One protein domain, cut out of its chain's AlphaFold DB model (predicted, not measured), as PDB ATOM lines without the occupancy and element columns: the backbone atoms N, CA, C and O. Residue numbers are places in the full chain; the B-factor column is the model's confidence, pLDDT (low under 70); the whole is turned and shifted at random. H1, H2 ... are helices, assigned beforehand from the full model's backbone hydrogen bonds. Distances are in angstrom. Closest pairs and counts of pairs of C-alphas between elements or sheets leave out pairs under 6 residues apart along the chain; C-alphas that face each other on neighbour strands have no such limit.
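What this domain is: This is residues 86 to 144 of the 146 residues of the protein "Protamine A, isoform A" of Drosophila melanogaster (UniProt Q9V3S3). Two helices, H2 and H3, make an open V; H1 packs on both arms, and the short helices H4 and H5 lie at H3's far side. The 59 printed residues hold five named helices, H1 to H5 in order, and no named strand: all helix. The whole is loose, radius of gyration of the C-alphas 13.1 A, spanning 38 by 22 by 15 A.

Where its parts are: Find C-alpha 86 at (-98.262, 166.945, -75.130); H1 runs from there to 96, 15.6 A. H2, residues 102 to 114, covers 18.3 A and H3, 118 to 130, 18.2 A. H4 is 135 to 138; H5, 141 to 144, ends at (-95.674, 163.812, -56.260).

How they stand to each other: H1 touches H2 at a steep tilt of 65 degrees, opposite ways; C-alphas 90 and 109 are closest, 6.0 A. Residues 124 to 128 alone of H3 touch H1, C-alphas 88 and 124 closest at 6.1 A, only just about perpendicular at 71 degrees. H5 touches H3, C-alphas 129 and 143 closest at 5.5 A; H4 is close to H3 but not clearly touching, C-alphas 129 and 138 closest at 6.1 A. In H2 every O i to N i+4 pair is within hydrogen-bond range, in H1 6 of 7, in H3 7 of 9; H4 and H5 are too short for one.

The domain as a whole: C-alphas 99 and 139 are farthest apart, 38.6 A. The printed part has no cut, its four links are tight, and no printed residue is under 70 in pLDDT.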
ATOM      1  N   TYR A  86     -98.406 167.136 -73.689       97.23
ATOM      2  CA  TYR A  86     -98.262 166.945 -75.130       97.23
ATOM      3  C   TYR A  86     -97.737 168.212 -75.810       97.23
ATOM      4  O   TYR A  86     -96.790 168.148 -76.589       97.23
ATOM      5  N   LEU A  87     -98.269 169.387 -75.460       96.04
ATOM      6  CA  LEU A  87     -97.773 170.649 -76.022       96.04
ATOM      7  C   LEU A  87     -96.310 170.905 -75.637       96.04
ATOM      8  O   LEU A  87     -95.518 171.351 -76.470       96.04
ATOM      9  N   ASN A  88     -95.912 170.562 -74.410       96.52
ATOM     10  CA  ASN A  88     -94.510 170.628 -73.994       96.52
ATOM     11  C   ASN A  88     -93.622 169.690 -74.831       96.52
ATOM     12  O   ASN A  88     -92.514 170.070 -75.218       96.52
ATOM     13  N   PHE A  89     -94.115 168.496 -75.172       96.86
ATOM     14  CA  PHE A  89     -93.431 167.598 -76.097       96.86
ATOM     15  C   PHE A  89     -93.317 168.195 -77.500       96.86
ATOM     16  O   PHE A  89     -92.207 168.263 -78.026       96.86
ATOM     17  N   VAL A  90     -94.409 168.708 -78.074       95.32
ATOM     18  CA  VAL A  90     -94.421 169.327 -79.410       95.32
ATOM     19  C   VAL A  90     -93.417 170.478 -79.504       95.32
ATOM     20  O   VAL A  90     -92.725 170.609 -80.512       95.32
ATOM     21  N   ARG A  91     -93.254 171.280 -78.444       93.45
ATOM     22  CA  ARG A  91     -92.225 172.337 -78.389       93.45
ATOM     23  C   ARG A  91     -90.814 171.770 -78.529       93.45
ATOM     24  O   ARG A  91     -90.030 172.252 -79.347       93.45
ATOM     25  N   SER A  92     -90.505 170.720 -77.769       93.30
ATOM     26  CA  SER A  92     -89.208 170.041 -77.856       93.30
ATOM     27  C   SER A  92     -89.004 169.339 -79.206       93.30
ATOM     28  O   SER A  92     -87.896 169.342 -79.741       93.30
ATOM     29  N   PHE A  93     -90.080 168.806 -79.791       94.37
ATOM     30  CA  PHE A  93     -90.088 168.175 -81.105       94.37
ATOM     31  C   PHE A  93     -89.796 169.203 -82.203       94.37
ATOM     32  O   PHE A  93     -88.928 168.986 -83.046       94.37
ATOM     33  N   ARG A  94     -90.424 170.383 -82.132       93.00
ATOM     34  CA  ARG A  94     -90.181 171.488 -83.064       93.00
ATOM     35  C   ARG A  94     -88.738 171.960 -83.053       93.00
ATOM     36  O   ARG A  94     -88.218 172.258 -84.115       93.00
ATOM     37  N   LYS A  95     -88.073 171.969 -81.893       90.29
ATOM     38  CA  LYS A  95     -86.645 172.321 -81.791       90.29
ATOM     39  C   LYS A  95     -85.753 171.400 -82.636       90.29
ATOM     40  O   LYS A  95     -84.745 171.858 -83.161       90.29
ATOM     41  N   LYS A  96     -86.115 170.121 -82.765       90.56
ATOM     42  CA  LYS A  96     -85.375 169.133 -83.568       90.56
ATOM     43  C   LYS A  96     -85.791 169.129 -85.040       90.56
ATOM     44  O   LYS A  96     -85.013 168.717 -85.890       90.56
ATOM     45  N   HIS A  97     -87.002 169.599 -85.342       91.90
ATOM     46  CA  HIS A  97     -87.620 169.510 -86.665       91.90
ATOM     47  C   HIS A  97     -88.104 170.871 -87.186       91.90
ATOM     48  O   HIS A  97     -89.241 171.007 -87.635       91.90
ATOM     49  N   CYS A  98     -87.246 171.893 -87.139       87.77
ATOM     50  CA  CYS A  98     -87.624 173.260 -87.522       87.77
ATOM     51  C   CYS A  98     -87.940 173.441 -89.011       87.77
ATOM     52  O   CYS A  98     -88.582 174.419 -89.374       87.77
ATOM     53  N   ASN A  99     -87.508 172.500 -89.854       88.19
ATOM     54  CA  ASN A  99     -87.698 172.557 -91.303       88.19
ATOM     55  C   ASN A  99     -89.072 172.024 -91.746       88.19
ATOM     56  O   ASN A  99     -89.405 172.099 -92.924       88.19
ATOM     57  N   LEU A 100     -89.863 171.457 -90.826       90.04
ATOM     58  CA  LEU A 100     -91.187 170.927 -91.143       90.04
ATOM     59  C   LEU A 100     -92.238 172.039 -91.148       90.04
ATOM     60  O   LEU A 100     -92.253 172.905 -90.271       90.04
ATOM     61  N   LYS A 101     -93.188 171.952 -92.086       91.45
ATOM     62  CA  LYS A 101     -94.387 172.800 -92.071       91.45
ATOM     63  C   LYS A 101     -95.212 172.511 -90.807       91.45
ATOM     64  O   LYS A 101     -95.262 171.354 -90.384       91.45
ATOM     65  N   PRO A 102     -95.921 173.499 -90.225       91.12
ATOM     66  CA  PRO A 102     -96.668 173.311 -88.979       91.12
ATOM     67  C   PRO A 102     -97.599 172.091 -88.979       91.12
ATOM     68  O   PRO A 102     -97.555 171.291 -88.050       91.12
ATOM     69  N   ARG A 103     -98.375 171.882 -90.051       94.05
ATOM     70  CA  ARG A 103     -99.291 170.734 -90.180       94.05
ATOM     71  C   ARG A 103     -98.561 169.387 -90.128       94.05
ATOM     72  O   ARG A 103     -98.960 168.486 -89.395       94.05
ATOM     73  N   GLU A 104     -97.466 169.266 -90.872       94.93
ATOM     74  CA  GLU A 104     -96.654 168.048 -90.920       94.93
ATOM     75  C   GLU A 104     -95.937 167.792 -89.589       94.93
ATOM     76  O   GLU A 104     -95.863 166.658 -89.115       94.93
ATOM     77  N   LEU A 105     -95.453 168.859 -88.955       94.73
ATOM     78  CA  LEU A 105     -94.819 168.807 -87.648       94.73
ATOM     79  C   LEU A 105     -95.768 168.253 -86.592       94.73
ATOM     80  O   LEU A 105     -95.372 167.364 -85.842       94.73
ATOM     81  N   ILE A 106     -97.010 168.743 -86.546       95.54
ATOM     82  CA  ILE A 106     -98.023 168.262 -85.601       95.54
ATOM     83  C   ILE A 106     -98.367 166.796 -85.873       95.54
ATOM     84  O   ILE A 106     -98.384 166.002 -84.935       95.54
ATOM     85  N   ALA A 107     -98.548 166.402 -87.137       97.09
ATOM     86  CA  ALA A 107     -98.830 165.011 -87.491       97.09
ATOM     87  C   ALA A 107     -97.690 164.056 -87.080       97.09
ATOM     88  O   ALA A 107     -97.931 163.002 -86.484       97.09
ATOM     89  N   LYS A 108     -96.431 164.427 -87.348       97.30
ATOM     90  CA  LYS A 108     -95.253 163.642 -86.940       97.30
ATOM     91  C   LYS A 108     -95.064 163.639 -85.421       97.30
ATOM     92  O   LYS A 108     -94.747 162.591 -84.858       97.30
ATOM     93  N   ALA A 109     -95.310 164.764 -84.750       97.25
ATOM     94  CA  ALA A 109     -95.249 164.856 -83.296       97.25
ATOM     95  C   ALA A 109     -96.308 163.967 -82.630       97.25
ATOM     96  O   ALA A 109     -95.981 163.255 -81.688       97.25
ATOM     97  N   ALA A 110     -97.540 163.932 -83.140       97.76
ATOM     98  CA  ALA A 110     -98.591 163.056 -82.625       97.76
ATOM     99  C   ALA A 110     -98.185 161.573 -82.712       97.76
ATOM    100  O   ALA A 110     -98.257 160.849 -81.718       97.76
ATOM    101  N   LYS A 111     -97.653 161.141 -83.867       97.94
ATOM    102  CA  LYS A 111     -97.117 159.778 -84.049       97.94
ATOM    103  C   LYS A 111     -95.968 159.478 -83.082       97.94
ATOM    104  O   LYS A 111     -95.925 158.405 -82.482       97.94
ATOM    105  N   ALA A 112     -95.041 160.418 -82.910       97.45
ATOM    106  CA  ALA A 112     -93.911 160.262 -81.998       97.45
ATOM    107  C   ALA A 112     -94.345 160.226 -80.523       97.45
ATOM    108  O   ALA A 112     -93.792 159.453 -79.745       97.45
ATOM    109  N   TRP A 113     -95.352 161.016 -80.141       97.99
ATOM    110  CA  TRP A 113     -95.931 161.013 -78.799       97.99
ATOM    111  C   TRP A 113     -96.622 159.687 -78.483       97.99
ATOM    112  O   TRP A 113     -96.414 159.139 -77.403       97.99
ATOM    113  N   ALA A 114     -97.388 159.137 -79.429       97.61
ATOM    114  CA  ALA A 114     -98.045 157.842 -79.263       97.61
ATOM    115  C   ALA A 114     -97.032 156.715 -78.985       97.61
ATOM    116  O   ALA A 114     -97.244 155.918 -78.077       97.61
ATOM    117  N   ARG A 115     -95.892 156.722 -79.693       97.44
ATOM    118  CA  ARG A 115     -94.800 155.736 -79.556       97.44
ATOM    119  C   ARG A 115     -93.908 155.931 -78.326       97.44
ATOM    120  O   ARG A 115     -93.040 155.105 -78.062       97.44
ATOM    121  N   LEU A 116     -94.047 157.043 -77.609       95.80
ATOM    122  CA  LEU A 116     -93.179 157.368 -76.482       95.80
ATOM    123  C   LEU A 116     -93.536 156.498 -75.263       95.80
ATOM    124  O   LEU A 116     -94.714 156.394 -74.910       95.80
ATOM    125  N   SER A 117     -92.532 155.912 -74.599       96.92
ATOM    126  CA  SER A 117     -92.735 155.165 -73.348       96.92
ATOM    127  C   SER A 117     -93.278 156.064 -72.235       96.92
ATOM    128  O   SER A 117     -93.035 157.277 -72.236       96.92
ATOM    129  N   GLU A 118     -93.990 155.481 -71.268       94.78
ATOM    130  CA  GLU A 118     -94.644 156.260 -70.210       94.78
ATOM    131  C   GLU A 118     -93.629 157.056 -69.379       94.78
ATOM    132  O   GLU A 118     -93.777 158.266 -69.242       94.78
ATOM    133  N   ASN A 119     -92.493 156.449 -69.020       93.77
ATOM    134  CA  ASN A 119     -91.390 157.130 -68.323       93.77
ATOM    135  C   ASN A 119     -90.902 158.393 -69.059       93.77
ATOM    136  O   ASN A 119     -90.542 159.403 -68.452       93.77
ATOM    137  N   ARG A 120     -90.883 158.364 -70.399       94.97
ATOM    138  CA  ARG A 120     -90.491 159.525 -71.210       94.97
ATOM    139  C   ARG A 120     -91.615 160.559 -71.310       94.97
ATOM    140  O   ARG A 120     -91.312 161.753 -71.368       94.97
ATOM    141  N   LYS A 121     -92.884 160.138 -71.318       96.60
ATOM    142  CA  LYS A 121     -94.046 161.039 -71.226       96.60
ATOM    143  C   LYS A 121     -94.096 161.731 -69.865       96.60
ATOM    144  O   LYS A 121     -94.361 162.934 -69.822       96.60
ATOM    145  N   ASP A 122     -93.747 161.031 -68.789       95.39
ATOM    146  CA  ASP A 122     -93.764 161.546 -67.418       95.39
ATOM    147  C   ASP A 122     -92.890 162.775 -67.236       95.39
ATOM    148  O   ASP A 122     -93.301 163.722 -66.571       95.39
ATOM    149  N   ARG A 123     -91.747 162.854 -67.925       95.00
ATOM    150  CA  ARG A 123     -90.937 164.080 -67.963       95.00
ATOM    151  C   ARG A 123     -91.765 165.305 -68.373       95.00
ATOM    152  O   ARG A 123     -91.637 166.370 -67.775       95.00
ATOM    153  N   TYR A 124     -92.627 165.168 -69.381       96.42
ATOM    154  CA  TYR A 124     -93.498 166.250 -69.846       96.42
ATOM    155  C   TYR A 124     -94.720 166.459 -68.951       96.42
ATOM    156  O   TYR A 124     -95.174 167.597 -68.807       96.42
ATOM    157  N   ARG A 125     -95.225 165.392 -68.320       95.76
ATOM    158  CA  ARG A 125     -96.296 165.473 -67.318       95.76
ATOM    159  C   ARG A 125     -95.829 166.213 -66.060       95.76
ATOM    160  O   ARG A 125     -96.522 167.123 -65.627       95.76
ATOM    161  N   ARG A 126     -94.623 165.945 -65.549       94.89
ATOM    162  CA  ARG A 126     -94.018 166.692 -64.430       94.89
ATOM    163  C   ARG A 126     -93.813 168.166 -64.767       94.89
ATOM    164  O   ARG A 126     -94.094 169.025 -63.940       94.89
ATOM    165  N   MET A 127     -93.396 168.489 -65.995       94.84
ATOM    166  CA  MET A 127     -93.343 169.891 -66.439       94.84
ATOM    167  C   MET A 127     -94.720 170.564 -66.384       94.84
ATOM    168  O   MET A 127     -94.815 171.705 -65.945       94.84
ATOM    169  N   ALA A 128     -95.780 169.857 -66.783       95.68
ATOM    170  CA  ALA A 128     -97.144 170.357 -66.661       95.68
ATOM    171  C   ALA A 128     -97.585 170.519 -65.194       95.68
ATOM    172  O   ALA A 128     -98.229 171.516 -64.875       95.68
ATOM    173  N   CYS A 129     -97.188 169.606 -64.300       95.35
ATOM    174  CA  CYS A 129     -97.445 169.718 -62.863       95.35
ATOM    175  C   CYS A 129     -96.843 170.994 -62.258       95.35
ATOM    176  O   CYS A 129     -97.494 171.640 -61.449       95.35
ATOM    177  N   LYS A 130     -95.632 171.393 -62.671       93.69
ATOM    178  CA  LYS A 130     -94.948 172.583 -62.127       93.69
ATOM    179  C   LYS A 130     -95.674 173.900 -62.404       93.69
ATOM    180  O   LYS A 130     -95.510 174.848 -61.650       93.69
ATOM    181  N   VAL A 131     -96.443 173.966 -63.489       94.90
ATOM    182  CA  VAL A 131     -97.127 175.194 -63.931       94.90
ATOM    183  C   VAL A 131     -98.643 175.125 -63.750       94.90
ATOM    184  O   VAL A 131     -99.357 176.030 -64.174       94.90
ATOM    185  N   THR A 132     -99.166 174.037 -63.178       94.27
ATOM    186  CA  THR A 132    -100.609 173.886 -62.989       94.27
ATOM    187  C   THR A 132    -101.083 174.676 -61.771       94.27
ATOM    188  O   THR A 132    -100.529 174.560 -60.680       94.27
ATOM    189  N   THR A 133    -102.154 175.446 -61.936       94.00
ATOM    190  CA  THR A 133    -102.849 176.119 -60.828       94.00
ATOM    191  C   THR A 133    -103.934 175.238 -60.203       94.00
ATOM    192  O   THR A 133    -104.420 175.529 -59.119       94.00
ATOM    193  N   SER A 134    -104.308 174.134 -60.858       94.15
ATOM    194  CA  SER A 134    -105.391 173.257 -60.411       94.15
ATOM    195  C   SER A 134    -104.933 172.284 -59.323       94.15
ATOM    196  O   SER A 134    -104.116 171.398 -59.585       94.15
ATOM    197  N   GLU A 135    -105.549 172.360 -58.142       93.24
ATOM    198  CA  GLU A 135    -105.313 171.419 -57.034       93.24
ATOM    199  C   GLU A 135    -105.583 169.963 -57.424       93.24
ATOM    200  O   GLU A 135    -104.787 169.065 -57.140       93.24
ATOM    201  N   ARG A 136    -106.657 169.717 -58.188       93.56
ATOM    202  CA  ARG A 136    -106.961 168.382 -58.725       93.56
ATOM    203  C   ARG A 136    -105.807 167.832 -59.564       93.56
ATOM    204  O   ARG A 136    -105.536 166.634 -59.532       93.56
ATOM    205  N   HIS A 137    -105.134 168.686 -60.333       91.11
ATOM    206  CA  HIS A 137    -103.995 168.265 -61.140       91.11
ATOM    207  C   HIS A 137    -102.768 167.969 -60.271       91.11
ATOM    208  O   HIS A 137    -102.095 166.973 -60.524       91.11
ATOM    209  N   LYS A 138    -102.504 168.783 -59.239       92.12
ATOM    210  CA  LYS A 138    -101.368 168.604 -58.318       92.12
ATOM    211  C   LYS A 138    -101.432 167.289 -57.533       92.12
ATOM    212  O   LYS A 138    -100.396 166.695 -57.270       92.12
ATOM    213  N   ARG A 139    -102.633 166.781 -57.229       92.90
ATOM    214  CA  ARG A 139    -102.835 165.494 -56.523       92.90
ATOM    215  C   ARG A 139    -102.524 164.244 -57.359       92.90
ATOM    216  O   ARG A 139    -102.617 163.128 -56.855       92.90
ATOM    217  N   ARG A 140    -102.189 164.381 -58.646       93.08
ATOM    218  CA  ARG A 140    -101.818 163.231 -59.486       93.08
ATOM    219  C   ARG A 140    -100.503 162.632 -58.986       93.08
ATOM    220  O   ARG A 140     -99.552 163.373 -58.767       93.08
ATOM    221  N   ARG A 141    -100.406 161.296 -58.930       93.25
ATOM    222  CA  ARG A 141     -99.191 160.569 -58.491       93.25
ATOM    223  C   ARG A 141     -97.912 161.074 -59.171       93.25
ATOM    224  O   ARG A 141     -96.905 161.295 -58.518       93.25
ATOM    225  N   ILE A 142     -97.978 161.348 -60.473       92.50
ATOM    226  CA  ILE A 142     -96.836 161.838 -61.263       92.50
ATOM    227  C   ILE A 142     -96.327 163.206 -60.778       92.50
ATOM    228  O   ILE A 142     -95.147 163.503 -60.928       92.50
ATOM    229  N   CYS A 143     -97.192 164.040 -60.198       92.33
ATOM    230  CA  CYS A 143     -96.809 165.337 -59.644       92.33
ATOM    231  C   CYS A 143     -96.169 165.234 -58.249       92.33
ATOM    232  O   CYS A 143     -95.610 166.224 -57.793       92.33
ATOM    233  N   GLN A 144     -96.250 164.074 -57.587       89.38
ATOM    234  CA  GLN A 144     -95.674 163.812 -56.260       89.38
ATOM    235  C   GLN A 144     -94.310 163.103 -56.335       89.38
ATOM    236  O   GLN A 144     -93.614 163.013 -55.334       89.38
TER     237      GLN A 144